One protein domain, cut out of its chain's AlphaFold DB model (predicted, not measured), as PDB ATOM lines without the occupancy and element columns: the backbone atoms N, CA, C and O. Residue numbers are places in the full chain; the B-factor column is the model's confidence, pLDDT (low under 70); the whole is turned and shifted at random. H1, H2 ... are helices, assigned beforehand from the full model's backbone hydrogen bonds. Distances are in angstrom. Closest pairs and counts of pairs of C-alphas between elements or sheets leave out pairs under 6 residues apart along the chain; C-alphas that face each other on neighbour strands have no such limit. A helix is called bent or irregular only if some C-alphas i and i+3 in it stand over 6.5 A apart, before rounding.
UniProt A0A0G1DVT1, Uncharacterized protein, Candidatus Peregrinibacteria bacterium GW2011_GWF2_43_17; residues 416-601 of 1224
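AT A GLANCE: This is residues 416 to 601 of the 1224 residues of an uncharacterized protein of Candidatus Peregrinibacteria bacterium GW2011_GWF2_43_17 (UniProt A0A0G1DVT1). The domain is a long, angled body of two halves strung on one bent helix, H1: its arm H1b lies side by side with H2 and H7, their three centres making a triangle, while its arm H1a runs beside H6 and beside H3 and H5, which follow one another nearly in line. H4 and a loop, residues 515 to 538, lie off the half with H1a. The printed part has 186 residues with seven named helices, H1 to H7 in chain order, and no named strand; the class is all helix. It is loose, with a radius of gyration of the C-alphas of 22.3 A, and elongated, spanning 68 by 40 by 25 A.

HOW THE PARTS SIT: H1, residues 417 to 465, is the hub, touching five other helices; by its hydrogen bonds it was assigned as one helix, but it is bent, with C-alphas 437 and 440 7.7 A apart. Its arms H1a, residues 417 to 437, and H1b, residues 440 to 465, stand at a steep tilt of 66 degrees. H2, residues 471 to 492, forms a helical hairpin with H1b, at a shallow tilt of 7 degrees; their closest C-alphas, Ala 443 and Thr 492, are 4.0 A apart. H3, residues 494 to 502, touches H1a, opposite ways at a shallow tilt of 9 degrees, closest at the C-alphas of Asp 436 and Ser 495, 5.9 A. H4, residues 508 to 514, is about perpendicular, at 78 degrees, to H5, residues 539 to 547, and close but not clearly touching it, the closest C-alphas being Leu 511 and Ile 545, 7.3 A. H5 and H6, residues 553 to 573, form a helical hairpin, closest at the C-alphas of Ile 546 and Arg 556, 4.6 A. H6 touches H1a, the same way at a shallow tilt of 27 degrees, closest at the C-alphas of Leu 427 and Thr 571, 6.9 A. H7, residues 576 to 600, touches H1b, the same way at a shallow tilt of 16 degrees, closest at the C-alphas of Leu 442 and Leu 581, 5.3 A. Every O i to N i+4 pair is within hydrogen-bond range in H2, H3, H4, H5 and H6; the figures are 15 of 17 in H1a, 20 of 22 in H1b and 18 of 21 in H7.

IN THESE COORDINATES: H1a begins at C-alpha 417, (-24.733, 19.951, -115.720), and measures 29.5 A; H1b measures 36.6 A and is irregular, C-alphas 455 and 458 being 6.7 A apart. H2 measures 32.1 A, H6 30.5 A and H7 34.1 A. H7 is irregular, C-alphas 582 and 585 being 7.1 A apart, and ends at C-alpha 600, (-61.241, -15.393, -84.469).

THE WHOLE: The two C-alphas farthest apart, Pro 549 and Asn 601, are 68.1 A apart. The printed part has no cut; the link from H4 to H5, 24 residues, is long, and the other links are tight. Residues 467 to 472 stand free. The mean pLDDT of the printed part is 81.1, and 15 residues are under 70, among them residues 466 to 470 and 529 to 530.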
ATOM      1  N   ASP A 416     -21.778  20.544-111.892       84.25
ATOM      2  CA  ASP A 416     -21.798  20.739-113.347       84.25
ATOM      3  C   ASP A 416     -22.957  19.957-113.984       84.25
ATOM      4  O   ASP A 416     -23.264  18.828-113.591       84.25
ATOM      5  N   VAL A 417     -23.585  20.539-115.007       87.44
ATOM      6  CA  VAL A 417     -24.733  19.951-115.720       87.44
ATOM      7  C   VAL A 417     -24.344  18.646-116.417       87.44
ATOM      8  O   VAL A 417     -25.142  17.707-116.463       87.44
ATOM      9  N   SER A 418     -23.104  18.540-116.909       86.56
ATOM     10  CA  SER A 418     -22.606  17.314-117.548       86.56
ATOM     11  C   SER A 418     -22.571  16.141-116.563       86.56
ATOM     12  O   SER A 418     -22.964  15.031-116.921       86.56
ATOM     13  N   SER A 419     -22.183  16.399-115.307       87.38
ATOM     14  CA  SER A 419     -22.191  15.402-114.226       87.38
ATOM     15  C   SER A 419     -23.611  14.911-113.918       87.38
ATOM     16  O   SER A 419     -23.838  13.705-113.806       87.38
ATOM     17  N   LEU A 420     -24.598  15.813-113.861       89.12
ATOM     18  CA  LEU A 420     -26.003  15.442-113.634       89.12
ATOM     19  C   LEU A 420     -26.562  14.565-114.769       89.12
ATOM     20  O   LEU A 420     -27.277  13.596-114.509       89.12
ATOM     21  N   LYS A 421     -26.202  14.856-116.027       91.94
ATOM     22  CA  LYS A 421     -26.594  14.042-117.193       91.94
ATOM     23  C   LYS A 421     -25.989  12.639-117.158       91.94
ATOM     24  O   LYS A 421     -26.695  11.667-117.423       91.94
ATOM     25  N   GLU A 422     -24.711  12.520-116.805       91.25
ATOM     26  CA  GLU A 422     -24.044  11.219-116.667       91.25
ATOM     27  C   GLU A 422     -24.687  10.374-115.556       91.25
ATOM     28  O   GLU A 422     -24.966   9.185-115.744       91.25
ATOM     29  N   GLN A 423     -24.998  10.998-114.418       92.31
ATOM     30  CA  GLN A 423     -25.683  10.338-113.307       92.31
ATOM     31  C   GLN A 423     -27.114   9.903-113.679       92.31
ATOM     32  O   GLN A 423     -27.526   8.799-113.314       92.31
ATOM     33  N   LEU A 424     -27.854  10.704-114.455       93.62
ATOM     34  CA  LEU A 424     -29.182  10.333-114.959       93.62
ATOM     35  C   LEU A 424     -29.133   9.107-115.888       93.62
ATOM     36  O   LEU A 424     -29.950   8.196-115.748       93.62
ATOM     37  N   GLU A 425     -28.173   9.043-116.813       91.69
ATOM     38  CA  GLU A 425     -28.014   7.881-117.702       91.69
ATOM     39  C   GLU A 425     -27.627   6.613-116.931       91.69
ATOM     40  O   GLU A 425     -28.152   5.526-117.196       91.69
ATOM     41  N   LYS A 426     -26.782   6.752-115.902       92.25
ATOM     42  CA  LYS A 426     -26.485   5.655-114.977       92.25
ATOM     43  C   LYS A 426     -27.751   5.159-114.266       92.25
ATOM     44  O   LYS A 426     -27.988   3.953-114.238       92.25
ATOM     45  N   LEU A 427     -28.600   6.059-113.767       90.44
ATOM     46  CA  LEU A 427     -29.862   5.690-113.115       90.44
ATOM     47  C   LEU A 427     -30.840   4.979-114.056       90.44
ATOM     48  O   LEU A 427     -31.503   4.031-113.638       90.44
ATOM     49  N   ARG A 428     -30.924   5.385-115.329       92.44
ATOM     50  CA  ARG A 428     -31.756   4.698-116.336       92.44
ATOM     51  C   ARG A 428     -31.294   3.265-116.575       92.44
ATOM     52  O   ARG A 428     -32.120   2.355-116.677       92.44
ATOM     53  N   LYS A 429     -29.978   3.051-116.625       91.62
ATOM     54  CA  LYS A 429     -29.396   1.712-116.726       91.62
ATOM     55  C   LYS A 429     -29.698   0.875-115.477       91.62
ATOM     56  O   LYS A 429     -30.198  -0.241-115.611       91.62
ATOM     57  N   ASP A 430     -29.477   1.438-114.290       89.00
ATOM     58  CA  ASP A 430     -29.729   0.760-113.015       89.00
ATOM     59  C   ASP A 430     -31.218   0.401-112.845       89.00
ATOM     60  O   ASP A 430     -31.534  -0.704-112.407       89.00
ATOM     61  N   LYS A 431     -32.144   1.267-113.280       93.25
ATOM     62  CA  LYS A 431     -33.595   1.004-113.293       93.25
ATOM     63  C   LYS A 431     -33.948  -0.217-114.144       93.25
ATOM     64  O   LYS A 431     -34.698  -1.087-113.700       93.25
ATOM     65  N   LYS A 432     -33.368  -0.333-115.341       90.25
ATOM     66  CA  LYS A 432     -33.606  -1.480-116.230       90.25
ATOM     67  C   LYS A 432     -33.080  -2.793-115.641       90.25
ATOM     68  O   LYS A 432     -33.721  -3.832-115.772       90.25
ATOM     69  N   GLU A 433     -31.913  -2.750-115.003       89.00
ATOM     70  CA  GLU A 433     -31.273  -3.936-114.425       89.00
ATOM     71  C   GLU A 433     -31.932  -4.376-113.109       89.00
ATOM     72  O   GLU A 433     -32.159  -5.572-112.916       89.00
ATOM     73  N   LYS A 434     -32.270  -3.432-112.223       87.62
ATOM     74  CA  LYS A 434     -32.695  -3.716-110.842       87.62
ATOM     75  C   LYS A 434     -34.199  -3.608-110.596       87.62
ATOM     76  O   LYS A 434     -34.700  -4.281-109.704       87.62
ATOM     77  N   VAL A 435     -34.927  -2.790-111.359       88.19
ATOM     78  CA  VAL A 435     -36.370  -2.555-111.151       88.19
ATOM     79  C   VAL A 435     -37.197  -3.311-112.189       88.19
ATOM     80  O   VAL A 435     -38.051  -4.122-111.829       88.19
ATOM     81  N   ASP A 436     -36.915  -3.112-113.478       89.81
ATOM     82  CA  ASP A 436     -37.727  -3.691-114.560       89.81
ATOM     83  C   ASP A 436     -37.622  -5.221-114.617       89.81
ATOM     84  O   ASP A 436     -38.607  -5.906-114.886       89.81
ATOM     85  N   SER A 437     -36.452  -5.774-114.285       89.69
ATOM     86  CA  SER A 437     -36.195  -7.221-114.275       89.69
ATOM     87  C   SER A 437     -37.050  -8.009-113.267       89.69
ATOM     88  O   SER A 437     -37.194  -9.230-113.396       89.69
ATOM     89  N   ILE A 438     -37.635  -7.330-112.273       90.75
ATOM     90  CA  ILE A 438     -38.404  -7.943-111.179       90.75
ATOM     91  C   ILE A 438     -39.814  -7.364-110.998       90.75
ATOM     92  O   ILE A 438     -40.601  -7.936-110.238       90.75
ATOM     93  N   ALA A 439     -40.168  -6.295-111.717       88.88
ATOM     94  CA  ALA A 439     -41.456  -5.611-111.601       88.88
ATOM     95  C   ALA A 439     -42.661  -6.547-111.817       88.88
ATOM     96  O   ALA A 439     -43.602  -6.526-111.025       88.88
ATOM     97  N   GLU A 440     -42.615  -7.433-112.820       88.94
ATOM     98  CA  GLU A 440     -43.704  -8.390-113.088       88.94
ATOM     99  C   GLU A 440     -43.926  -9.369-111.925       88.94
ATOM    100  O   GLU A 440     -45.064  -9.655-111.542       88.94
ATOM    101  N   LYS A 441     -42.839  -9.866-111.322       90.12
ATOM    102  CA  LYS A 441     -42.909 -10.785-110.175       90.12
ATOM    103  C   LYS A 441     -43.479 -10.080-108.948       90.12
ATOM    104  O   LYS A 441     -44.308 -10.652-108.240       90.12
ATOM    105  N   LEU A 442     -43.061  -8.835-108.725       88.19
ATOM    106  CA  LEU A 442     -43.536  -8.008-107.622       88.19
ATOM    107  C   LEU A 442     -45.030  -7.708-107.762       88.19
ATOM    108  O   LEU A 442     -45.790  -7.923-106.817       88.19
ATOM    109  N   ALA A 443     -45.467  -7.318-108.960       88.88
ATOM    110  CA  ALA A 443     -46.870  -7.066-109.259       88.88
ATOM    111  C   ALA A 443     -47.734  -8.322-109.073       88.88
ATOM    112  O   ALA A 443     -48.809  -8.252-108.473       88.88
ATOM    113  N   ALA A 444     -47.268  -9.491-109.523       89.69
ATOM    114  CA  ALA A 444     -47.985 -10.750-109.336       89.69
ATOM    115  C   ALA A 444     -48.180 -11.090-107.847       89.69
ATOM    116  O   ALA A 444     -49.276 -11.478-107.428       89.69
ATOM    117  N   GLN A 445     -47.142 -10.911-107.029       88.62
ATOM    118  CA  GLN A 445     -47.211 -11.215-105.603       88.62
ATOM    119  C   GLN A 445     -48.029 -10.177-104.815       88.62
ATOM    120  O   GLN A 445     -48.805 -10.560-103.937       88.62
ATOM    121  N   ALA A 446     -47.946  -8.892-105.165       86.31
ATOM    122  CA  ALA A 446     -48.783  -7.846-104.577       86.31
ATOM    123  C   ALA A 446     -50.276  -8.058-104.892       86.31
ATOM    124  O   ALA A 446     -51.117  -7.986-103.993       86.31
ATOM    125  N   ASN A 447     -50.608  -8.426-106.136       90.19
ATOM    126  CA  ASN A 447     -51.978  -8.760-106.540       90.19
ATOM    127  C   ASN A 447     -52.537  -9.980-105.792       90.19
ATOM    128  O   ASN A 447     -53.706  -9.985-105.401       90.19
ATOM    129  N   ARG A 448     -51.705 -10.996-105.528       92.50
ATOM    130  CA  ARG A 448     -52.103 -12.142-104.698       92.50
ATOM    131  C   ARG A 448     -52.515 -11.696-103.290       92.50
ATOM    132  O   ARG A 448     -53.562 -12.124-102.808       92.50
ATOM    133  N   LEU A 449     -51.734 -10.830-102.644       85.44
ATOM    134  CA  LEU A 449     -52.032 -10.330-101.295       85.44
ATOM    135  C   LEU A 449     -53.271  -9.429-101.258       85.44
ATOM    136  O   LEU A 449     -54.086  -9.565-100.349       85.44
ATOM    137  N   LEU A 450     -53.465  -8.575-102.270       88.00
ATOM    138  CA  LEU A 450     -54.698  -7.793-102.439       88.00
ATOM    139  C   LEU A 450     -55.938  -8.695-102.477       88.00
ATOM    140  O   LEU A 450     -56.949  -8.404-101.829       88.00
ATOM    141  N   GLY A 451     -55.838  -9.825-103.184       88.94
ATOM    142  CA  GLY A 451     -56.880 -10.848-103.218       88.94
ATOM    143  C   GLY A 451     -57.197 -11.416-101.832       88.94
ATOM    144  O   GLY A 451     -58.367 -11.532-101.475       88.94
ATOM    145  N   ARG A 452     -56.174 -11.695-101.014       90.44
ATOM    146  CA  ARG A 452     -56.350 -12.200 -99.640       90.44
ATOM    147  C   ARG A 452     -56.955 -11.164 -98.697       90.44
ATOM    148  O   ARG A 452     -57.833 -11.489 -97.903       90.44
ATOM    149  N   ILE A 453     -56.538  -9.904 -98.791       85.19
ATOM    150  CA  ILE A 453     -57.108  -8.821 -97.976       85.19
ATOM    151  C   ILE A 453     -58.607  -8.665 -98.261       85.19
ATOM    152  O   ILE A 453     -59.430  -8.644 -97.340       85.19
ATOM    153  N   THR A 454     -58.965  -8.633 -99.544       85.75
ATOM    154  CA  THR A 454     -60.357  -8.483 -99.975       85.75
ATOM    155  C   THR A 454     -61.191  -9.723 -99.634       85.75
ATOM    156  O   THR A 454     -62.314  -9.598 -99.149       85.75
ATOM    157  N   GLY A 455     -60.645 -10.920 -99.871       86.12
ATOM    158  CA  GLY A 455     -61.367 -12.191 -99.769       86.12
ATOM    159  C   GLY A 455     -61.373 -12.850 -98.386       86.12
ATOM    160  O   GLY A 455     -62.279 -13.627 -98.100       86.12
ATOM    161  N   GLU A 456     -60.405 -12.551 -97.517       89.00
ATOM    162  CA  GLU A 456     -60.238 -13.225 -96.219       89.00
ATOM    163  C   GLU A 456     -60.295 -12.239 -95.041       89.00
ATOM    164  O   GLU A 456     -61.045 -12.449 -94.083       89.00
ATOM    165  N   VAL A 457     -59.550 -11.130 -95.115       83.25
ATOM    166  CA  VAL A 457     -59.399 -10.181 -93.995       83.25
ATOM    167  C   VAL A 457     -60.663  -9.361 -93.758       83.25
ATOM    168  O   VAL A 457     -61.163  -9.321 -92.628       83.25
ATOM    169  N   ARG A 458     -61.208  -8.721 -94.804       89.12
ATOM    170  CA  ARG A 458     -62.446  -7.928 -94.685       89.12
ATOM    171  C   ARG A 458     -63.599  -8.780 -94.119       89.12
ATOM    172  O   ARG A 458     -64.163  -8.371 -93.101       89.12
ATOM    173  N   PRO A 459     -63.890  -9.991 -94.640       90.31
ATOM    174  CA  PRO A 459     -64.912 -10.867 -94.059       90.31
ATOM    175  C   PRO A 459     -64.653 -11.270 -92.599       90.31
ATOM    176  O   PRO A 459     -65.598 -11.362 -91.811       90.31
ATOM    177  N   ALA A 460     -63.393 -11.488 -92.196       83.00
ATOM    178  CA  ALA A 460     -63.053 -11.832 -90.813       83.00
ATOM    179  C   ALA A 460     -63.350 -10.684 -89.829       83.00
ATOM    180  O   ALA A 460     -63.878 -10.931 -88.737       83.00
ATOM    181  N   ILE A 461     -63.072  -9.435 -90.224       82.69
ATOM    182  CA  ILE A 461     -63.428  -8.227 -89.459       82.69
ATOM    183  C   ILE A 461     -64.950  -8.132 -89.318       82.69
ATOM    184  O   ILE A 461     -65.464  -7.949 -88.212       82.69
ATOM    185  N   GLU A 462     -65.685  -8.307 -90.418       85.81
ATOM    186  CA  GLU A 462     -67.148  -8.238 -90.401       85.81
ATOM    187  C   GLU A 462     -67.776  -9.303 -89.512       85.81
ATOM    188  O   GLU A 462     -68.657  -8.994 -88.712       85.81
ATOM    189  N   LYS A 463     -67.290 -10.540 -89.592       84.12
ATOM    190  CA  LYS A 463     -67.784 -11.650 -88.775       84.12
ATOM    191  C   LYS A 463     -67.515 -11.439 -87.283       84.12
ATOM    192  O   LYS A 463     -68.373 -11.749 -86.457       84.12
ATOM    193  N   SER A 464     -66.339 -10.916 -86.935       75.62
ATOM    194  CA  SER A 464     -65.880 -10.815 -85.542       75.62
ATOM    195  C   SER A 464     -66.411  -9.573 -84.822       75.62
ATOM    196  O   SER A 464     -66.630  -9.608 -83.611       75.62
ATOM    197  N   LEU A 465     -66.644  -8.478 -85.556       78.00
ATOM    198  CA  LEU A 465     -67.061  -7.190 -84.990       78.00
ATOM    199  C   LEU A 465     -68.477  -6.762 -85.400       78.00
ATOM    200  O   LEU A 465     -69.061  -5.918 -84.726       78.00
ATOM    201  N   GLY A 466     -69.067  -7.363 -86.440       62.28
ATOM    202  CA  GLY A 466     -70.333  -6.922 -87.040       62.28
ATOM    203  C   GLY A 466     -71.605  -7.189 -86.232       62.28
ATOM    204  O   GLY A 466     -72.636  -6.603 -86.541       62.28
ATOM    205  N   SER A 467     -71.557  -8.026 -85.190       57.16
ATOM    206  CA  SER A 467     -72.712  -8.332 -84.324       57.16
ATOM    207  C   SER A 467     -72.657  -7.668 -82.940       57.16
ATOM    208  O   SER A 467     -73.605  -7.777 -82.166       57.16
ATOM    209  N   SER A 468     -71.570  -6.961 -82.614       52.66
ATOM    210  CA  SER A 468     -71.403  -6.254 -81.336       52.66
ATOM    211  C   SER A 468     -71.457  -4.745 -81.568       52.66
ATOM    212  O   SER A 468     -70.953  -4.294 -82.589       52.66
ATOM    213  N   GLY A 469     -72.038  -3.963 -80.650       54.69
ATOM    214  CA  GLY A 469     -72.177  -2.495 -80.738       54.69
ATOM    215  C   GLY A 469     -70.857  -1.701 -80.712       54.69
ATOM    216  O   GLY A 469     -70.724  -0.761 -79.943       54.69
ATOM    217  N   ARG A 470     -69.866  -2.098 -81.518       66.38
ATOM    218  CA  ARG A 470     -68.497  -1.574 -81.616       66.38
ATOM    219  C   ARG A 470     -68.207  -1.101 -83.046       66.38
ATOM    220  O   ARG A 470     -67.262  -1.565 -83.684       66.38
ATOM    221  N   LYS A 471     -69.058  -0.208 -83.559       74.50
ATOM    222  CA  LYS A 471     -68.982   0.323 -84.931       74.50
ATOM    223  C   LYS A 471     -67.656   1.051 -85.191       74.50
ATOM    224  O   LYS A 471     -67.001   0.756 -86.184       74.50
ATOM    225  N   ASP A 472     -67.214   1.870 -84.242       69.31
ATOM    226  CA  ASP A 472     -65.993   2.681 -84.366       69.31
ATOM    227  C   ASP A 472     -64.728   1.819 -84.499       69.31
ATOM    228  O   ASP A 472     -63.816   2.129 -85.261       69.31
ATOM    229  N   LEU A 473     -64.690   0.677 -83.802       70.00
ATOM    230  CA  LEU A 473     -63.569  -0.258 -83.888       70.00
ATOM    231  C   LEU A 473     -63.544  -0.980 -85.243       70.00
ATOM    232  O   LEU A 473     -62.474  -1.173 -85.814       70.00
ATOM    233  N   LYS A 474     -64.716  -1.354 -85.779       80.81
ATOM    234  CA  LYS A 474     -64.837  -1.937 -87.126       80.81
ATOM    235  C   LYS A 474     -64.331  -0.954 -88.189       80.81
ATOM    236  O   LYS A 474     -63.586  -1.355 -89.078       80.81
ATOM    237  N   GLU A 475     -64.709   0.315 -88.074       76.25
ATOM    238  CA  GLU A 475     -64.316   1.374 -89.009       76.25
ATOM    239  C   GLU A 475     -62.808   1.656 -88.959       76.25
ATOM    240  O   GLU A 475     -62.162   1.725 -90.004       76.25
ATOM    241  N   ALA A 476     -62.211   1.680 -87.762       69.25
ATOM    242  CA  ALA A 476     -60.761   1.806 -87.601       69.25
ATOM    243  C   ALA A 476     -59.984   0.664 -88.284       69.25
ATOM    244  O   ALA A 476     -58.994   0.912 -88.974       69.25
ATOM    245  N   HIS A 477     -60.449  -0.583 -88.143       76.88
ATOM    246  CA  HIS A 477     -59.823  -1.732 -88.803       76.88
ATOM    247  C   HIS A 477     -59.984  -1.702 -90.331       76.88
ATOM    248  O   HIS A 477     -59.071  -2.113 -91.043       76.88
ATOM    249  N   PHE A 478     -61.109  -1.207 -90.854       82.50
ATOM    250  CA  PHE A 478     -61.285  -1.054 -92.300       82.50
ATOM    251  C   PHE A 478     -60.414   0.042 -92.900       82.50
ATOM    252  O   PHE A 478     -59.843  -0.174 -93.965       82.50
ATOM    253  N   LYS A 479     -60.223   1.155 -92.191       77.69
ATOM    254  CA  LYS A 479     -59.302   2.204 -92.634       77.69
ATOM    255  C   LYS A 479     -57.868   1.675 -92.794       77.69
ATOM    256  O   LYS A 479     -57.225   1.926 -93.805       77.69
ATOM    257  N   GLN A 480     -57.398   0.861 -91.846       72.69
ATOM    258  CA  GLN A 480     -56.077   0.219 -91.930       72.69
ATOM    259  C   GLN A 480     -55.965  -0.752 -93.117       72.69
ATOM    260  O   GLN A 480     -54.912  -0.853 -93.746       72.69
ATOM    261  N   VAL A 481     -57.053  -1.457 -93.441       78.38
ATOM    262  CA  VAL A 481     -57.124  -2.342 -94.612       78.38
ATOM    263  C   VAL A 481     -57.048  -1.551 -95.924       78.38
ATOM    264  O   VAL A 481     -56.325  -1.959 -96.830       78.38
ATOM    265  N   GLU A 482     -57.731  -0.412 -96.025       79.31
ATOM    266  CA  GLU A 482     -57.700   0.450 -97.217       79.31
ATOM    267  C   GLU A 482     -56.310   1.043 -97.479       79.31
ATOM    268  O   GLU A 482     -55.860   1.103 -98.626       79.31
ATOM    269  N   GLU A 483     -55.593   1.428 -96.422       73.19
ATOM    270  CA  GLU A 483     -54.218   1.918 -96.543       73.19
ATOM    271  C   GLU A 483     -53.266   0.811 -97.036       73.19
ATOM    272  O   GLU A 483     -52.463   1.050 -97.940       73.19
ATOM    273  N   ALA A 484     -53.416  -0.426 -96.545       73.88
ATOM    274  CA  ALA A 484     -52.648  -1.574 -97.039       73.88
ATOM    275  C   ALA A 484     -52.955  -1.907 -98.513       73.88
ATOM    276  O   ALA A 484     -52.046  -2.232 -99.282       73.88
ATOM    277  N   GLU A 485     -54.222  -1.799 -98.932       80.88
ATOM    278  CA  GLU A 485     -54.625  -1.983-100.331       80.88
ATOM    279  C   GLU A 485     -53.982  -0.935-101.251       80.88
ATOM    280  O   GLU A 485     -53.556  -1.265-102.360       80.88
ATOM    281  N   LYS A 486     -53.875   0.318-100.797       80.38
ATOM    282  CA  LYS A 486     -53.213   1.386-101.554       80.38
ATOM    283  C   LYS A 486     -51.728   1.085-101.765       80.38
ATOM    284  O   LYS A 486     -51.274   1.084-102.904       80.38
ATOM    285  N   THR A 487     -51.002   0.737-100.701       77.12
ATOM    286  CA  THR A 487     -49.572   0.405-100.791       77.12
ATOM    287  C   THR A 487     -49.312  -0.765-101.741       77.12
ATOM    288  O   THR A 487     -48.408  -0.698-102.570       77.12
ATOM    289  N   LEU A 488     -50.113  -1.836-101.674       79.75
ATOM    290  CA  LEU A 488     -49.952  -2.983-102.575       79.75
ATOM    291  C   LEU A 488     -50.243  -2.624-104.038       79.75
ATOM    292  O   LEU A 488     -49.570  -3.146-104.922       79.75
ATOM    293  N   LYS A 489     -51.193  -1.716-104.305       84.31
ATOM    294  CA  LYS A 489     -51.429  -1.198-105.662       84.31
ATOM    295  C   LYS A 489     -50.237  -0.401-106.179       84.31
ATOM    296  O   LYS A 489     -49.872  -0.566-107.339       84.31
ATOM    297  N   ASP A 490     -49.589   0.399-105.345       79.94
ATOM    298  CA  ASP A 490     -48.411   1.148-105.780       79.94
ATOM    299  C   ASP A 490     -47.245   0.211-106.162       79.94
ATOM    300  O   ASP A 490     -46.593   0.417-107.187       79.94
ATOM    301  N   TRP A 491     -47.062  -0.903-105.438       83.00
ATOM    302  CA  TRP A 491     -46.088  -1.947-105.797       83.00
ATOM    303  C   TRP A 491     -46.389  -2.655-107.126       83.00
ATOM    304  O   TRP A 491     -45.461  -3.140-107.773       83.00
ATOM    305  N   THR A 492     -47.652  -2.690-107.574       86.06
ATOM    306  CA  THR A 492     -47.995  -3.234-108.905       86.06
ATOM    307  C   THR A 492     -47.512  -2.356-110.058       86.06
ATOM    308  O   THR A 492     -47.327  -2.871-111.156       86.06
ATOM    309  N   ASN A 493     -47.235  -1.071-109.802       86.12
ATOM    310  CA  ASN A 493     -46.840  -0.085-110.812       86.12
ATOM    311  C   ASN A 493     -45.437   0.501-110.554       86.12
ATOM    312  O   ASN A 493     -45.135   1.613-110.984       86.12
ATOM    313  N   ILE A 494     -44.568  -0.219-109.832       84.00
ATOM    314  CA  ILE A 494     -43.286   0.326-109.355       84.00
ATOM    315  C   ILE A 494     -42.357   0.787-110.493       84.00
ATOM    316  O   ILE A 494     -41.688   1.809-110.359       84.00
ATOM    317  N   SER A 495     -42.352   0.084-111.632       86.44
ATOM    318  CA  SER A 495     -41.534   0.461-112.796       86.44
ATOM    319  C   SER A 495     -41.963   1.816-113.371       86.44
ATOM    320  O   SER A 495     -41.113   2.676-113.602       86.44
ATOM    321  N   ASP A 496     -43.272   2.056-113.492       83.88
ATOM    322  CA  ASP A 496     -43.826   3.316-113.999       83.88
ATOM    323  C   ASP A 496     -43.530   4.498-113.068       83.88
ATOM    324  O   ASP A 496     -43.363   5.631-113.518       83.88
ATOM    325  N   ILE A 497     -43.464   4.253-111.755       82.62
ATOM    326  CA  ILE A 497     -43.137   5.277-110.755       82.62
ATOM    327  C   ILE A 497     -41.674   5.728-110.900       82.62
ATOM    328  O   ILE A 497     -41.392   6.931-110.888       82.62
ATOM    329  N   PHE A 498     -40.751   4.777-111.073       84.25
ATOM    330  CA  PHE A 498     -39.344   5.086-111.334       84.25
ATOM    331  C   PHE A 498     -39.169   5.771-112.693       84.25
ATOM    332  O   PHE A 498     -38.434   6.752-112.786       84.25
ATOM    333  N   GLU A 499     -39.888   5.316-113.722       86.75
ATOM    334  CA  GLU A 499     -39.842   5.918-115.056       86.75
ATOM    335  C   GLU A 499     -40.269   7.391-115.023       86.75
ATOM    336  O   GLU A 499     -39.521   8.253-115.474       86.75
ATOM    337  N   LYS A 500     -41.399   7.707-114.375       83.56
ATOM    338  CA  LYS A 500     -41.899   9.088-114.227       83.56
ATOM    339  C   LYS A 500     -40.928  10.025-113.506       83.56
ATOM    340  O   LYS A 500     -40.972  11.229-113.727       83.56
ATOM    341  N   SER A 501     -40.066   9.490-112.644       83.12
ATOM    342  CA  SER A 501     -39.075  10.276-111.896       83.12
ATOM    343  C   SER A 501     -37.805  10.557-112.718       83.12
ATOM    344  O   SER A 501     -37.114  11.547-112.470       83.12
ATOM    345  N   LEU A 502     -37.504   9.710-113.714       86.62
ATOM    346  CA  LEU A 502     -36.335   9.812-114.606       86.62
ATOM    347  C   LEU A 502     -36.654  10.465-115.963       86.62
ATOM    348  O   LEU A 502     -35.748  10.939-116.658       86.62
ATOM    349  N   SER A 503     -37.917  10.430-116.385       82.81
ATOM    350  CA  SER A 503     -38.365  10.921-117.687       82.81
ATOM    351  C   SER A 503     -38.523  12.439-117.716       82.81
ATOM    352  O   SER A 503     -38.682  13.070-116.674       82.81
ATOM    353  N   SER A 504     -38.518  13.007-118.924       75.00
ATOM    354  CA  SER A 504     -38.984  14.375-119.141       75.00
ATOM    355  C   SER A 504     -40.483  14.332-119.428       75.00
ATOM    356  O   SER A 504     -40.895  13.679-120.388       75.00
ATOM    357  N   GLY A 505     -41.284  14.948-118.561       69.62
ATOM    358  CA  GLY A 505     -42.742  15.008-118.682       69.62
ATOM    359  C   GLY A 505     -43.267  16.352-119.186       69.62
ATOM    360  O   GLY A 505     -44.446  16.439-119.526       69.62
ATOM    361  N   ILE A 506     -42.416  17.383-119.227       80.38
ATOM    362  CA  ILE A 506     -42.787  18.728-119.675       80.38
ATOM    363  C   ILE A 506     -42.518  18.894-121.181       80.38
ATOM    364  O   ILE A 506     -41.458  18.493-121.678       80.38
ATOM    365  N   SER A 507     -43.484  19.455-121.918       82.94
ATOM    366  CA  SER A 507     -43.250  19.897-123.299       82.94
ATOM    367  C   SER A 507     -42.361  21.142-123.302       82.94
ATOM    368  O   SER A 507     -42.251  21.832-122.290       82.94
ATOM    369  N   ASP A 508     -41.723  21.438-124.433       80.94
ATOM    370  CA  ASP A 508     -40.902  22.649-124.534       80.94
ATOM    371  C   ASP A 508     -41.780  23.917-124.408       80.94
ATOM    372  O   ASP A 508     -41.380  24.868-123.748       80.94
ATOM    373  N   ASP A 509     -43.037  23.869-124.877       81.19
ATOM    374  CA  ASP A 509     -44.026  24.945-124.685       81.19
ATOM    375  C   ASP A 509     -44.416  25.138-123.202       81.19
ATOM    376  O   ASP A 509     -44.549  26.265-122.720       81.19
ATOM    377  N   ASP A 510     -44.582  24.042-122.450       82.94
ATOM    378  CA  ASP A 510     -44.871  24.088-121.011       82.94
ATOM    379  C   ASP A 510     -43.633  24.587-120.230       82.94
ATOM    380  O   ASP A 510     -43.763  25.273-119.216       82.94
ATOM    381  N   LEU A 511     -42.420  24.281-120.703       83.44
ATOM    382  CA  LEU A 511     -41.166  24.759-120.119       83.44
ATOM    383  C   LEU A 511     -40.981  26.271-120.327       83.44
ATOM    384  O   LEU A 511     -40.618  26.972-119.379       83.44
ATOM    385  N   ASP A 512     -41.295  26.770-121.523       83.00
ATOM    386  CA  ASP A 512     -41.334  28.201-121.836       83.00
ATOM    387  C   ASP A 512     -42.368  28.925-120.960       83.00
ATOM    388  O   ASP A 512     -42.086  29.977-120.384       83.00
ATOM    389  N   ALA A 513     -43.556  28.339-120.777       82.25
ATOM    390  CA  ALA A 513     -44.571  28.889-119.881       82.25
ATOM    391  C   ALA A 513     -44.088  28.918-118.418       82.25
ATOM    392  O   ALA A 513     -44.228  29.938-117.733       82.25
ATOM    393  N   LEU A 514     -43.463  27.833-117.947       84.69
ATOM    394  CA  LEU A 514     -42.912  27.713-116.594       84.69
ATOM    395  C   LEU A 514     -41.836  28.768-116.304       84.69
ATOM    396  O   LEU A 514     -41.708  29.191-115.156       84.69
ATOM    397  N   LEU A 515     -41.079  29.187-117.322       84.75
ATOM    398  CA  LEU A 515     -39.939  30.102-117.213       84.75
ATOM    399  C   LEU A 515     -40.188  31.479-117.837       84.75
ATOM    400  O   LEU A 515     -39.238  32.244-118.005       84.75
ATOM    401  N   LYS A 516     -41.446  31.818-118.132       79.44
ATOM    402  CA  LYS A 516     -41.846  33.048-118.834       79.44
ATOM    403  C   LYS A 516     -41.233  34.334-118.255       79.44
ATOM    404  O   LYS A 516     -40.884  35.229-119.019       79.44
ATOM    405  N   ASP A 517     -41.031  34.393-116.935       75.88
ATOM    406  CA  ASP A 517     -40.469  35.558-116.223       75.88
ATOM    407  C   ASP A 517     -39.009  35.338-115.768       75.88
ATOM    408  O   ASP A 517     -38.497  36.005-114.866       75.88
ATOM    409  N   GLY A 518     -38.353  34.318-116.318       72.25
ATOM    410  CA  GLY A 518     -37.032  33.824-115.937       72.25
ATOM    411  C   GLY A 518     -36.942  33.133-114.575       72.25
ATOM    412  O   GLY A 518     -35.899  32.561-114.253       72.25
ATOM    413  N   ASN A 519     -38.034  33.130-113.807       79.19
ATOM    414  CA  ASN A 519     -38.214  32.357-112.581       79.19
ATOM    415  C   ASN A 519     -39.082  31.118-112.827       79.19
ATOM    416  O   ASN A 519     -40.006  31.170-113.633       79.19
ATOM    417  N   ILE A 520     -38.837  30.030-112.088       76.44
ATOM    418  CA  ILE A 520     -39.699  28.836-112.110       76.44
ATOM    419  C   ILE A 520     -41.065  29.184-111.495       76.44
ATOM    420  O   ILE A 520     -41.183  29.311-110.275       76.44
ATOM    421  N   ASN A 521     -42.107  29.303-112.322       80.00
ATOM    422  CA  ASN A 521     -43.458  29.649-111.885       80.00
ATOM    423  C   ASN A 521     -44.513  28.653-112.389       80.00
ATOM    424  O   ASN A 521     -45.063  28.772-113.483       80.00
ATOM    425  N   PHE A 522     -44.865  27.691-111.534       76.19
ATOM    426  CA  PHE A 522     -45.883  26.676-111.834       76.19
ATOM    427  C   PHE A 522     -47.293  27.249-112.055       76.19
ATOM    428  O   PHE A 522     -48.158  26.534-112.551       76.19
ATOM    429  N   ALA A 523     -47.557  28.511-111.693       75.69
ATOM    430  CA  ALA A 523     -48.850  29.141-111.959       75.69
ATOM    431  C   ALA A 523     -49.095  29.385-113.456       75.69
ATOM    432  O   ALA A 523     -50.248  29.524-113.854       75.69
ATOM    433  N   ASN A 524     -48.033  29.389-114.265       79.38
ATOM    434  CA  ASN A 524     -48.111  29.606-115.705       79.38
ATOM    435  C   ASN A 524     -48.482  28.334-116.488       79.38
ATOM    436  O   ASN A 524     -48.746  28.409-117.684       79.38
ATOM    437  N   LEU A 525     -48.521  27.174-115.824       77.75
ATOM    438  CA  LEU A 525     -48.921  25.902-116.420       77.75
ATOM    439  C   LEU A 525     -50.441  25.736-116.322       77.75
ATOM    440  O   LEU A 525     -50.970  25.287-115.299       77.75
ATOM    441  N   VAL A 526     -51.144  26.093-117.393       74.12
ATOM    442  CA  VAL A 526     -52.601  25.948-117.524       74.12
ATOM    443  C   VAL A 526     -52.962  25.080-118.732       74.12
ATOM    444  O   VAL A 526     -52.181  24.977-119.675       74.12
ATOM    445  N   ASP A 527     -54.101  24.387-118.690       75.94
ATOM    446  CA  ASP A 527     -54.638  23.660-119.848       75.94
ATOM    447  C   ASP A 527     -55.381  24.583-120.820       75.94
ATOM    448  O   ASP A 527     -55.514  25.785-120.589       75.94
ATOM    449  N   GLU A 528     -55.862  24.013-121.930       71.88
ATOM    450  CA  GLU A 528     -56.644  24.728-122.948       71.88
ATOM    451  C   GLU A 528     -57.932  25.364-122.378       71.88
ATOM    452  O   GLU A 528     -58.508  26.254-123.003       71.88
ATOM    453  N   GLU A 529     -58.361  24.953-121.180       67.62
ATOM    454  CA  GLU A 529     -59.540  25.448-120.462       67.62
ATOM    455  C   GLU A 529     -59.181  26.467-119.358       67.62
ATOM    456  O   GLU A 529     -60.071  26.998-118.691       67.62
ATOM    457  N   GLY A 530     -57.891  26.784-119.173       69.06
ATOM    458  CA  GLY A 530     -57.392  27.730-118.171       69.06
ATOM    459  C   GLY A 530     -57.255  27.156-116.757       69.06
ATOM    460  O   GLY A 530     -56.957  27.901-115.819       69.06
ATOM    461  N   ASN A 531     -57.447  25.848-116.566       71.19
ATOM    462  CA  ASN A 531     -57.246  25.199-115.275       71.19
ATOM    463  C   ASN A 531     -55.761  24.917-115.047       71.19
ATOM    464  O   ASN A 531     -55.017  24.596-115.971       71.19
ATOM    465  N   LYS A 532     -55.317  24.984-113.788       69.69
ATOM    466  CA  LYS A 532     -53.934  24.650-113.425       69.69
ATOM    467  C   LYS A 532     -53.615  23.205-113.790       69.69
ATOM    468  O   LYS A 532     -54.210  22.282-113.231       69.69
ATOM    469  N   ARG A 533     -52.615  23.008-114.648       70.44
ATOM    470  CA  ARG A 533     -52.066  21.682-114.938       70.44
ATOM    471  C   ARG A 533     -51.069  21.310-113.857       70.44
ATOM    472  O   ARG A 533     -50.044  21.960-113.667       70.44
ATOM    473  N   GLU A 534     -51.357  20.223-113.154       67.38
ATOM    474  CA  GLU A 534     -50.410  19.633-112.216       67.38
ATOM    475  C   GLU A 534     -49.344  18.853-113.002       67.38
ATOM    476  O   GLU A 534     -49.481  17.657-113.264       67.38
ATOM    477  N   VAL A 535     -48.284  19.545-113.429       70.31
ATOM    478  CA  VAL A 535     -47.150  18.910-114.112       70.31
ATOM    479  C   VAL A 535     -46.142  18.423-113.081       70.31
ATOM    480  O   VAL A 535     -45.653  19.164-112.227       70.31
ATOM    481  N   LYS A 536     -45.830  17.135-113.173       76.12
ATOM    482  CA  LYS A 536     -44.863  16.459-112.323       76.12
ATOM    483  C   LYS A 536     -43.502  16.421-113.026       76.12
ATOM    484  O   LYS A 536     -43.347  15.662-113.970       76.12
ATOM    485  N   LEU A 537     -42.547  17.220-112.540       80.44
ATOM    486  CA  LEU A 537     -41.192  17.314-113.100       80.44
ATOM    487  C   LEU A 537     -40.290  16.165-112.634       80.44
ATOM    488  O   LEU A 537     -40.115  15.962-111.430       80.44
ATOM    489  N   GLY A 538     -39.696  15.449-113.586       85.12
ATOM    490  CA  GLY A 538     -38.636  14.473-113.335       85.12
ATOM    491  C   GLY A 538     -37.237  15.102-113.358       85.12
ATOM    492  O   GLY A 538     -37.064  16.279-113.676       85.12
ATOM    493  N   ILE A 539     -36.206  14.298-113.077       88.31
ATOM    494  CA  ILE A 539     -34.795  14.743-113.101       88.31
ATOM    495  C   ILE A 539     -34.431  15.349-114.466       88.31
ATOM    496  O   ILE A 539     -33.753  16.373-114.537       88.31
ATOM    497  N   ALA A 540     -34.922  14.752-115.556       89.31
ATOM    498  CA  ALA A 540     -34.679  15.251-116.906       89.31
ATOM    499  C   ALA A 540     -35.296  16.641-117.152       89.31
ATOM    500  O   ALA A 540     -34.712  17.434-117.886       89.31
ATOM    501  N   ASP A 541     -36.433  16.958-116.525       90.62
ATOM    502  CA  ASP A 541     -37.081  18.267-116.660       90.62
ATOM    503  C   ASP A 541     -36.305  19.357-115.913       90.62
ATOM    504  O   ASP A 541     -36.117  20.451-116.438       90.62
ATOM    505  N   TYR A 542     -35.768  19.054-114.727       89.94
ATOM    506  CA  TYR A 542     -34.890  19.989-114.017       89.94
ATOM    507  C   TYR A 542     -33.592  20.251-114.780       89.94
ATOM    508  O   TYR A 542     -33.151  21.394-114.843       89.94
ATOM    509  N   ILE A 543     -33.025  19.235-115.439       90.56
ATOM    510  CA  ILE A 543     -31.878  19.425-116.339       90.56
ATOM    511  C   ILE A 543     -32.239  20.362-117.500       90.56
ATOM    512  O   ILE A 543     -31.473  21.279-117.789       90.56
ATOM    513  N   LYS A 544     -33.427  20.212-118.102       90.19
ATOM    514  CA  LYS A 544     -33.910  21.141-119.137       90.19
ATOM    515  C   LYS A 544     -34.065  22.577-118.623       90.19
ATOM    516  O   LYS A 544     -33.697  23.502-119.337       90.19
ATOM    517  N   ILE A 545     -34.556  22.775-117.395       88.50
ATOM    518  CA  ILE A 545     -34.678  24.108-116.774       88.50
ATOM    519  C   ILE A 545     -33.306  24.778-116.628       88.50
ATOM    520  O   ILE A 545     -33.169  25.965-116.916       88.50
ATOM    521  N   ILE A 546     -32.283  24.025-116.211       90.81
ATOM    522  CA  ILE A 546     -30.921  24.555-116.033       90.81
ATOM    523  C   ILE A 546     -30.347  25.042-117.370       90.81
ATOM    524  O   ILE A 546     -29.702  26.088-117.431       90.81
ATOM    525  N   GLU A 547     -30.614  24.301-118.445       89.94
ATOM    526  CA  GLU A 547     -30.134  24.604-119.797       89.94
ATOM    527  C   GLU A 547     -30.996  25.639-120.534       89.94
ATOM    528  O   GLU A 547     -30.631  26.083-121.625       89.94
ATOM    529  N   HIS A 548     -32.124  26.051-119.950       89.44
ATOM    530  CA  HIS A 548     -33.070  26.916-120.633       89.44
ATOM    531  C   HIS A 548     -32.538  28.357-120.776       89.44
ATOM    532  O   HIS A 548     -32.080  28.950-119.786       89.44
ATOM    533  N   PRO A 549     -32.631  28.983-121.969       84.31
ATOM    534  CA  PRO A 549     -32.121  30.337-122.190       84.31
ATOM    535  C   PRO A 549     -32.795  31.403-121.323       84.31
ATOM    536  O   PRO A 549     -32.140  32.367-120.937       84.31
ATOM    537  N   GLN A 550     -34.083  31.225-121.010       85.12
ATOM    538  CA  GLN A 550     -34.857  32.185-120.217       85.12
ATOM    539  C   GLN A 550     -34.643  32.033-118.705       85.12
ATOM    540  O   GLN A 550     -34.923  32.975-117.974       85.12
ATOM    541  N   ALA A 551     -34.130  30.895-118.218       84.31
ATOM    542  CA  ALA A 551     -33.916  30.692-116.786       84.31
ATOM    543  C   ALA A 551     -32.825  31.630-116.248       84.31
ATOM    544  O   ALA A 551     -31.702  31.651-116.759       84.31
ATOM    545  N   ASN A 552     -33.142  32.370-115.188       83.31
ATOM    546  CA  ASN A 552     -32.165  33.199-114.489       83.31
ATOM    547  C   ASN A 552     -31.248  32.361-113.580       83.31
ATOM    548  O   ASN A 552     -31.516  31.193-113.288       83.31
ATOM    549  N   ASP A 553     -30.163  32.969-113.100       75.81
ATOM    550  CA  ASP A 553     -29.140  32.265-112.316       75.81
ATOM    551  C   ASP A 553     -29.688  31.651-111.020       75.81
ATOM    552  O   ASP A 553     -29.263  30.569-110.618       75.81
ATOM    553  N   ILE A 554     -30.680  32.295-110.396       71.38
ATOM    554  CA  ILE A 554     -31.349  31.789-109.190       71.38
ATOM    555  C   ILE A 554     -32.106  30.494-109.509       71.38
ATOM    556  O   ILE A 554     -31.960  29.493-108.805       71.38
ATOM    557  N   SER A 555     -32.867  30.486-110.602       76.38
ATOM    558  CA  SER A 555     -33.638  29.327-111.058       76.38
ATOM    559  C   SER A 555     -32.741  28.180-111.504       76.38
ATOM    560  O   SER A 555     -33.029  27.026-111.191       76.38
ATOM    561  N   ARG A 556     -31.623  28.487-112.173       83.44
ATOM    562  CA  ARG A 556     -30.615  27.490-112.564       83.44
ATOM    563  C   ARG A 556     -29.972  26.835-111.344       83.44
ATOM    564  O   ARG A 556     -29.946  25.609-111.268       83.44
ATOM    565  N   LYS A 557     -29.535  27.626-110.356       79.06
ATOM    566  CA  LYS A 557     -28.968  27.111-109.097       79.06
ATOM    567  C   LYS A 557     -29.974  26.245-108.329       79.06
ATOM    568  O   LYS A 557     -29.638  25.139-107.909       79.06
ATOM    569  N   ALA A 558     -31.220  26.704-108.198       73.69
ATOM    570  CA  ALA A 558     -32.276  25.952-107.520       73.69
ATOM    571  C   ALA A 558     -32.600  24.624-108.233       73.69
ATOM    572  O   ALA A 558     -32.754  23.588-107.581       73.69
ATOM    573  N   ALA A 559     -32.659  24.632-109.568       82.56
ATOM    574  CA  ALA A 559     -32.889  23.431-110.367       82.56
ATOM    575  C   ALA A 559     -31.712  22.440-110.293       82.56
ATOM    576  O   ALA A 559     -31.954  21.237-110.205       82.56
ATOM    577  N   MET A 560     -30.461  22.920-110.251       82.50
ATOM    578  CA  MET A 560     -29.263  22.079-110.070       82.50
ATOM    579  C   MET A 560     -29.270  21.328-108.740       82.50
ATOM    580  O   MET A 560     -29.075  20.114-108.725       82.50
ATOM    581  N   LEU A 561     -29.537  22.029-107.636       76.06
ATOM    582  CA  LEU A 561     -29.616  21.408-106.310       76.06
ATOM    583  C   LEU A 561     -30.765  20.392-106.244       76.06
ATOM    584  O   LEU A 561     -30.573  19.266-105.789       76.06
ATOM    585  N   THR A 562     -31.929  20.744-106.797       80.44
ATOM    586  CA  THR A 562     -33.101  19.854-106.824       80.44
ATOM    587  C   THR A 562     -32.844  18.586-107.647       80.44
ATOM    588  O   THR A 562     -33.216  17.491-107.227       80.44
ATOM    589  N   ALA A 563     -32.182  18.702-108.804       83.44
ATOM    590  CA  ALA A 563     -31.819  17.552-109.630       83.44
ATOM    591  C   ALA A 563     -30.831  16.617-108.912       83.44
ATOM    592  O   ALA A 563     -31.014  15.400-108.955       83.44
ATOM    593  N   GLN A 564     -29.823  17.171-108.223       88.06
ATOM    594  CA  GLN A 564     -28.854  16.380-107.458       88.06
ATOM    595  C   GLN A 564     -29.527  15.623-106.305       88.06
ATOM    596  O   GLN A 564     -29.299  14.424-106.148       88.06
ATOM    597  N   ASP A 565     -30.416  16.279-105.557       77.56
ATOM    598  CA  ASP A 565     -31.156  15.641-104.464       77.56
ATOM    599  C   ASP A 565     -32.022  14.472-104.963       77.56
ATOM    600  O   ASP A 565     -32.056  13.401-104.351       77.56
ATOM    601  N   MET A 566     -32.699  14.646-106.106       81.62
ATOM    602  CA  MET A 566     -33.513  13.591-106.718       81.62
ATOM    603  C   MET A 566     -32.663  12.414-107.218       81.62
ATOM    604  O   MET A 566     -33.084  11.261-107.107       81.62
ATOM    605  N   ILE A 567     -31.465  12.675-107.744       85.12
ATOM    606  CA  ILE A 567     -30.523  11.632-108.175       85.12
ATOM    607  C   ILE A 567     -30.014  10.823-106.977       85.12
ATOM    608  O   ILE A 567     -30.009   9.587-107.023       85.12
ATOM    609  N   ASP A 568     -29.625  11.495-105.895       81.06
ATOM    610  CA  ASP A 568     -29.156  10.851-104.667       81.06
ATOM    611  C   ASP A 568     -30.252   9.973-104.050       81.06
ATOM    612  O   ASP A 568     -29.991   8.855-103.591       81.06
ATOM    613  N   GLU A 569     -31.496  10.457-104.063       77.88
ATOM    614  CA  GLU A 569     -32.658   9.717-103.578       77.88
ATOM    615  C   GLU A 569     -32.960   8.486-104.445       77.88
ATOM    616  O   GLU A 569     -33.118   7.383-103.919       77.88
ATOM    617  N   MET A 570     -32.979   8.630-105.773       80.31
ATOM    618  CA  MET A 570     -33.209   7.510-106.691       80.31
ATOM    619  C   MET A 570     -32.121   6.445-106.562       80.31
ATOM    620  O   MET A 570     -32.433   5.257-106.502       80.31
ATOM    621  N   THR A 571     -30.857   6.857-106.435       83.81
ATOM    622  CA  THR A 571     -29.714   5.945-106.270       83.81
ATOM    623  C   THR A 571     -29.865   5.071-105.026       83.81
ATOM    624  O   THR A 571     -29.642   3.861-105.090       83.81
ATOM    625  N   LYS A 572     -30.291   5.654-103.897       81.19
ATOM    626  CA  LYS A 572     -30.515   4.920-102.637       81.19
ATOM    627  C   LYS A 572     -31.650   3.897-102.738       81.19
ATOM    628  O   LYS A 572     -31.629   2.890-102.037       81.19
ATOM    629  N   ASN A 573     -32.613   4.149-103.617       81.44
ATOM    630  CA  ASN A 573     -33.884   3.438-103.682       81.44
ATOM    631  C   ASN A 573     -33.948   2.329-104.752       81.44
ATOM    632  O   ASN A 573     -34.921   1.579-104.797       81.44
ATOM    633  N   MET A 574     -32.914   2.172-105.586       84.38
ATOM    634  CA  MET A 574     -32.888   1.186-106.683       84.38
ATOM    635  C   MET A 574     -32.960  -0.287-106.236       84.38
ATOM    636  O   MET A 574     -33.315  -1.145-107.037       84.38
ATOM    637  N   GLU A 575     -32.623  -0.604-104.983       84.19
ATOM    638  CA  GLU A 575     -32.641  -1.982-104.448       84.19
ATOM    639  C   GLU A 575     -33.965  -2.351-103.757       84.19
ATOM    640  O   GLU A 575     -34.186  -3.497-103.364       84.19
ATOM    641  N   GLU A 576     -34.863  -1.383-103.581       82.12
ATOM    642  CA  GLU A 576     -36.099  -1.565-102.820       82.12
ATOM    643  C   GLU A 576     -37.106  -2.541-103.452       82.12
ATOM    644  O   GLU A 576     -37.711  -3.313-102.701       82.12
ATOM    645  N   PRO A 577     -37.286  -2.597-104.789       85.00
ATOM    646  CA  PRO A 577     -38.200  -3.562-105.399       85.00
ATOM    647  C   PRO A 577     -37.761  -5.022-105.184       85.00
ATOM    648  O   PRO A 577     -38.608  -5.902-105.014       85.00
ATOM    649  N   GLU A 578     -36.453  -5.290-105.115       83.56
ATOM    650  CA  GLU A 578     -35.915  -6.638-104.877       83.56
ATOM    651  C   GLU A 578     -36.180  -7.095-103.442       83.56
ATOM    652  O   GLU A 578     -36.682  -8.201-103.217       83.56
ATOM    653  N   LYS A 579     -35.944  -6.208-102.468       79.44
ATOM    654  CA  LYS A 579     -36.286  -6.447-101.058       79.44
ATOM    655  C   LYS A 579     -37.793  -6.599-100.860       79.44
ATOM    656  O   LYS A 579     -38.247  -7.446-100.090       79.44
ATOM    657  N   ALA A 580     -38.601  -5.810-101.572       77.44
ATOM    658  CA  ALA A 580     -40.052  -5.919-101.499       77.44
ATOM    659  C   ALA A 580     -40.539  -7.310-101.942       77.44
ATOM    660  O   ALA A 580     -41.352  -7.925-101.248       77.44
ATOM    661  N   LEU A 581     -39.991  -7.832-103.042       82.94
ATOM    662  CA  LEU A 581     -40.344  -9.145-103.581       82.94
ATOM    663  C   LEU A 581     -39.878 -10.298-102.680       82.94
ATOM    664  O   LEU A 581     -40.636 -11.232-102.416       82.94
ATOM    665  N   THR A 582     -38.626 -10.249-102.227       77.06
ATOM    666  CA  THR A 582     -37.974 -11.376-101.542       77.06
ATOM    667  C   THR A 582     -38.277 -11.447-100.047       77.06
ATOM    668  O   THR A 582     -38.301 -12.544 -99.489       77.06
ATOM    669  N   GLU A 583     -38.566 -10.313 -99.404       75.75
ATOM    670  CA  GLU A 583     -38.689 -10.223 -97.945       75.75
ATOM    671  C   GLU A 583     -40.061  -9.690 -97.510       75.75
ATOM    672  O   GLU A 583     -40.768 -10.356 -96.750       75.75
ATOM    673  N   ARG A 584     -40.481  -8.523 -98.024       71.69
ATOM    674  CA  ARG A 584     -41.672  -7.808 -97.520       71.69
ATOM    675  C   ARG A 584     -42.984  -8.514 -97.860       71.69
ATOM    676  O   ARG A 584     -43.796  -8.765 -96.971       71.69
ATOM    677  N   LEU A 585     -43.220  -8.847 -99.131       80.69
ATOM    678  CA  LEU A 585     -44.484  -9.466 -99.550       80.69
ATOM    679  C   LEU A 585     -44.717 -10.863 -98.919       80.69
ATOM    680  O   LEU A 585     -45.852 -11.149 -98.534       80.69
ATOM    681  N   PRO A 586     -43.704 -11.738 -98.742       82.12
ATOM    682  CA  PRO A 586     -43.866 -12.975 -97.969       82.12
ATOM    683  C   PRO A 586     -44.214 -12.756 -96.489       82.12
ATOM    684  O   PRO A 586     -44.951 -13.551 -95.904       82.12
ATOM    685  N   GLU A 587     -43.682 -11.706 -95.861       72.31
ATOM    686  CA  GLU A 587     -43.986 -11.373 -94.467       72.31
ATOM    687  C   GLU A 587     -45.423 -10.857 -94.308       72.31
ATOM    688  O   GLU A 587     -46.147 -11.310 -93.417       72.31
ATOM    689  N   TYR A 588     -45.877 -10.014 -95.241       73.12
ATOM    690  CA  TYR A 588     -47.272  -9.574 -95.326       73.12
ATOM    691  C   TYR A 588     -48.244 -10.760 -95.424       73.12
ATOM    692  O   TYR A 588     -49.266 -10.767 -94.736       73.12
ATOM    693  N   ASP A 589     -47.912 -11.787 -96.217       78.00
ATOM    694  CA  ASP A 589     -48.718 -13.014 -96.347       78.00
ATOM    695  C   ASP A 589     -48.921 -13.700 -94.978       78.00
ATOM    696  O   ASP A 589     -50.039 -14.071 -94.620       78.00
ATOM    697  N   LYS A 590     -47.857 -13.794 -94.164       75.38
ATOM    698  CA  LYS A 590     -47.900 -14.393 -92.814       75.38
ATOM    699  C   LYS A 590     -48.650 -13.529 -91.800       75.38
ATOM    700  O   LYS A 590     -49.303 -14.044 -90.893       75.38
ATOM    701  N   MET A 591     -48.541 -12.210 -91.915       73.25
ATOM    702  CA  MET A 591     -49.214 -11.285 -91.005       73.25
ATOM    703  C   MET A 591     -50.727 -11.267 -91.216       73.25
ATOM    704  O   MET A 591     -51.469 -11.165 -90.238       73.25
ATOM    705  N   ILE A 592     -51.183 -11.439 -92.460       78.06
ATOM    706  CA  ILE A 592     -52.598 -11.655 -92.780       78.06
ATOM    707  C   ILE A 592     -53.138 -12.871 -92.006       78.06
ATOM    708  O   ILE A 592     -54.180 -12.765 -91.356       78.06
ATOM    709  N   ASP A 593     -52.398 -13.985 -91.976       78.12
ATOM    710  CA  ASP A 593     -52.793 -15.190 -91.231       78.12
ATOM    711  C   ASP A 593     -52.886 -14.940 -89.720       78.12
ATOM    712  O   ASP A 593     -53.867 -15.317 -89.069       78.12
ATOM    713  N   GLY A 594     -51.880 -14.267 -89.151       68.38
ATOM    714  CA  GLY A 594     -51.861 -13.917 -87.729       68.38
ATOM    715  C   GLY A 594     -53.017 -12.994 -87.337       68.38
ATOM    716  O   GLY A 594     -53.668 -13.203 -86.311       68.38
ATOM    717  N   TYR A 595     -53.322 -12.008 -88.180       72.00
ATOM    718  CA  TYR A 595     -54.419 -11.071 -87.965       72.00
ATOM    719  C   TYR A 595     -55.787 -11.771 -87.990       72.00
ATOM    720  O   TYR A 595     -56.594 -11.591 -87.073       72.00
ATOM    721  N   ILE A 596     -56.024 -12.640 -88.978       78.12
ATOM    722  CA  ILE A 596     -57.259 -13.433 -89.074       78.12
ATOM    723  C   ILE A 596     -57.389 -14.386 -87.876       78.12
ATOM    724  O   ILE A 596     -58.473 -14.509 -87.300       78.12
ATOM    725  N   SER A 597     -56.305 -15.045 -87.460       72.88
ATOM    726  CA  SER A 597     -56.311 -15.951 -86.301       72.88
ATOM    727  C   SER A 597     -56.696 -15.228 -85.004       72.88
ATOM    728  O   SER A 597     -57.530 -15.708 -84.231       72.88
ATOM    729  N   ASN A 598     -56.161 -14.022 -84.802       66.31
ATOM    730  CA  ASN A 598     -56.421 -13.215 -83.612       66.31
ATOM    731  C   ASN A 598     -57.846 -12.656 -83.566       66.31
ATOM    732  O   ASN A 598     -58.455 -12.653 -82.499       66.31
ATOM    733  N   LEU A 599     -58.408 -12.243 -84.706       70.50
ATOM    734  CA  LEU A 599     -59.814 -11.833 -84.774       70.50
ATOM    735  C   LEU A 599     -60.770 -12.976 -84.395       70.50
ATOM    736  O   LEU A 599     -61.810 -12.736 -83.782       70.50
ATOM    737  N   ASN A 600     -60.403 -14.221 -84.714       71.00
ATOM    738  CA  ASN A 600     -61.241 -15.393 -84.469       71.00
ATOM    739  C   ASN A 600     -61.118 -15.978 -83.041       71.00
ATOM    740  O   ASN A 600     -62.048 -16.649 -82.584       71.00
ATOM    741  N   ASN A 601     -60.027 -15.726 -82.305       60.50
ATOM    742  CA  ASN A 601     -59.807 -16.282 -80.961       60.50
ATOM    743  C   ASN A 601     -60.385 -15.390 -79.838       60.50
ATOM    744  O   ASN A 601     -59.857 -14.332 -79.510       60.50
TER     745      ASN A 601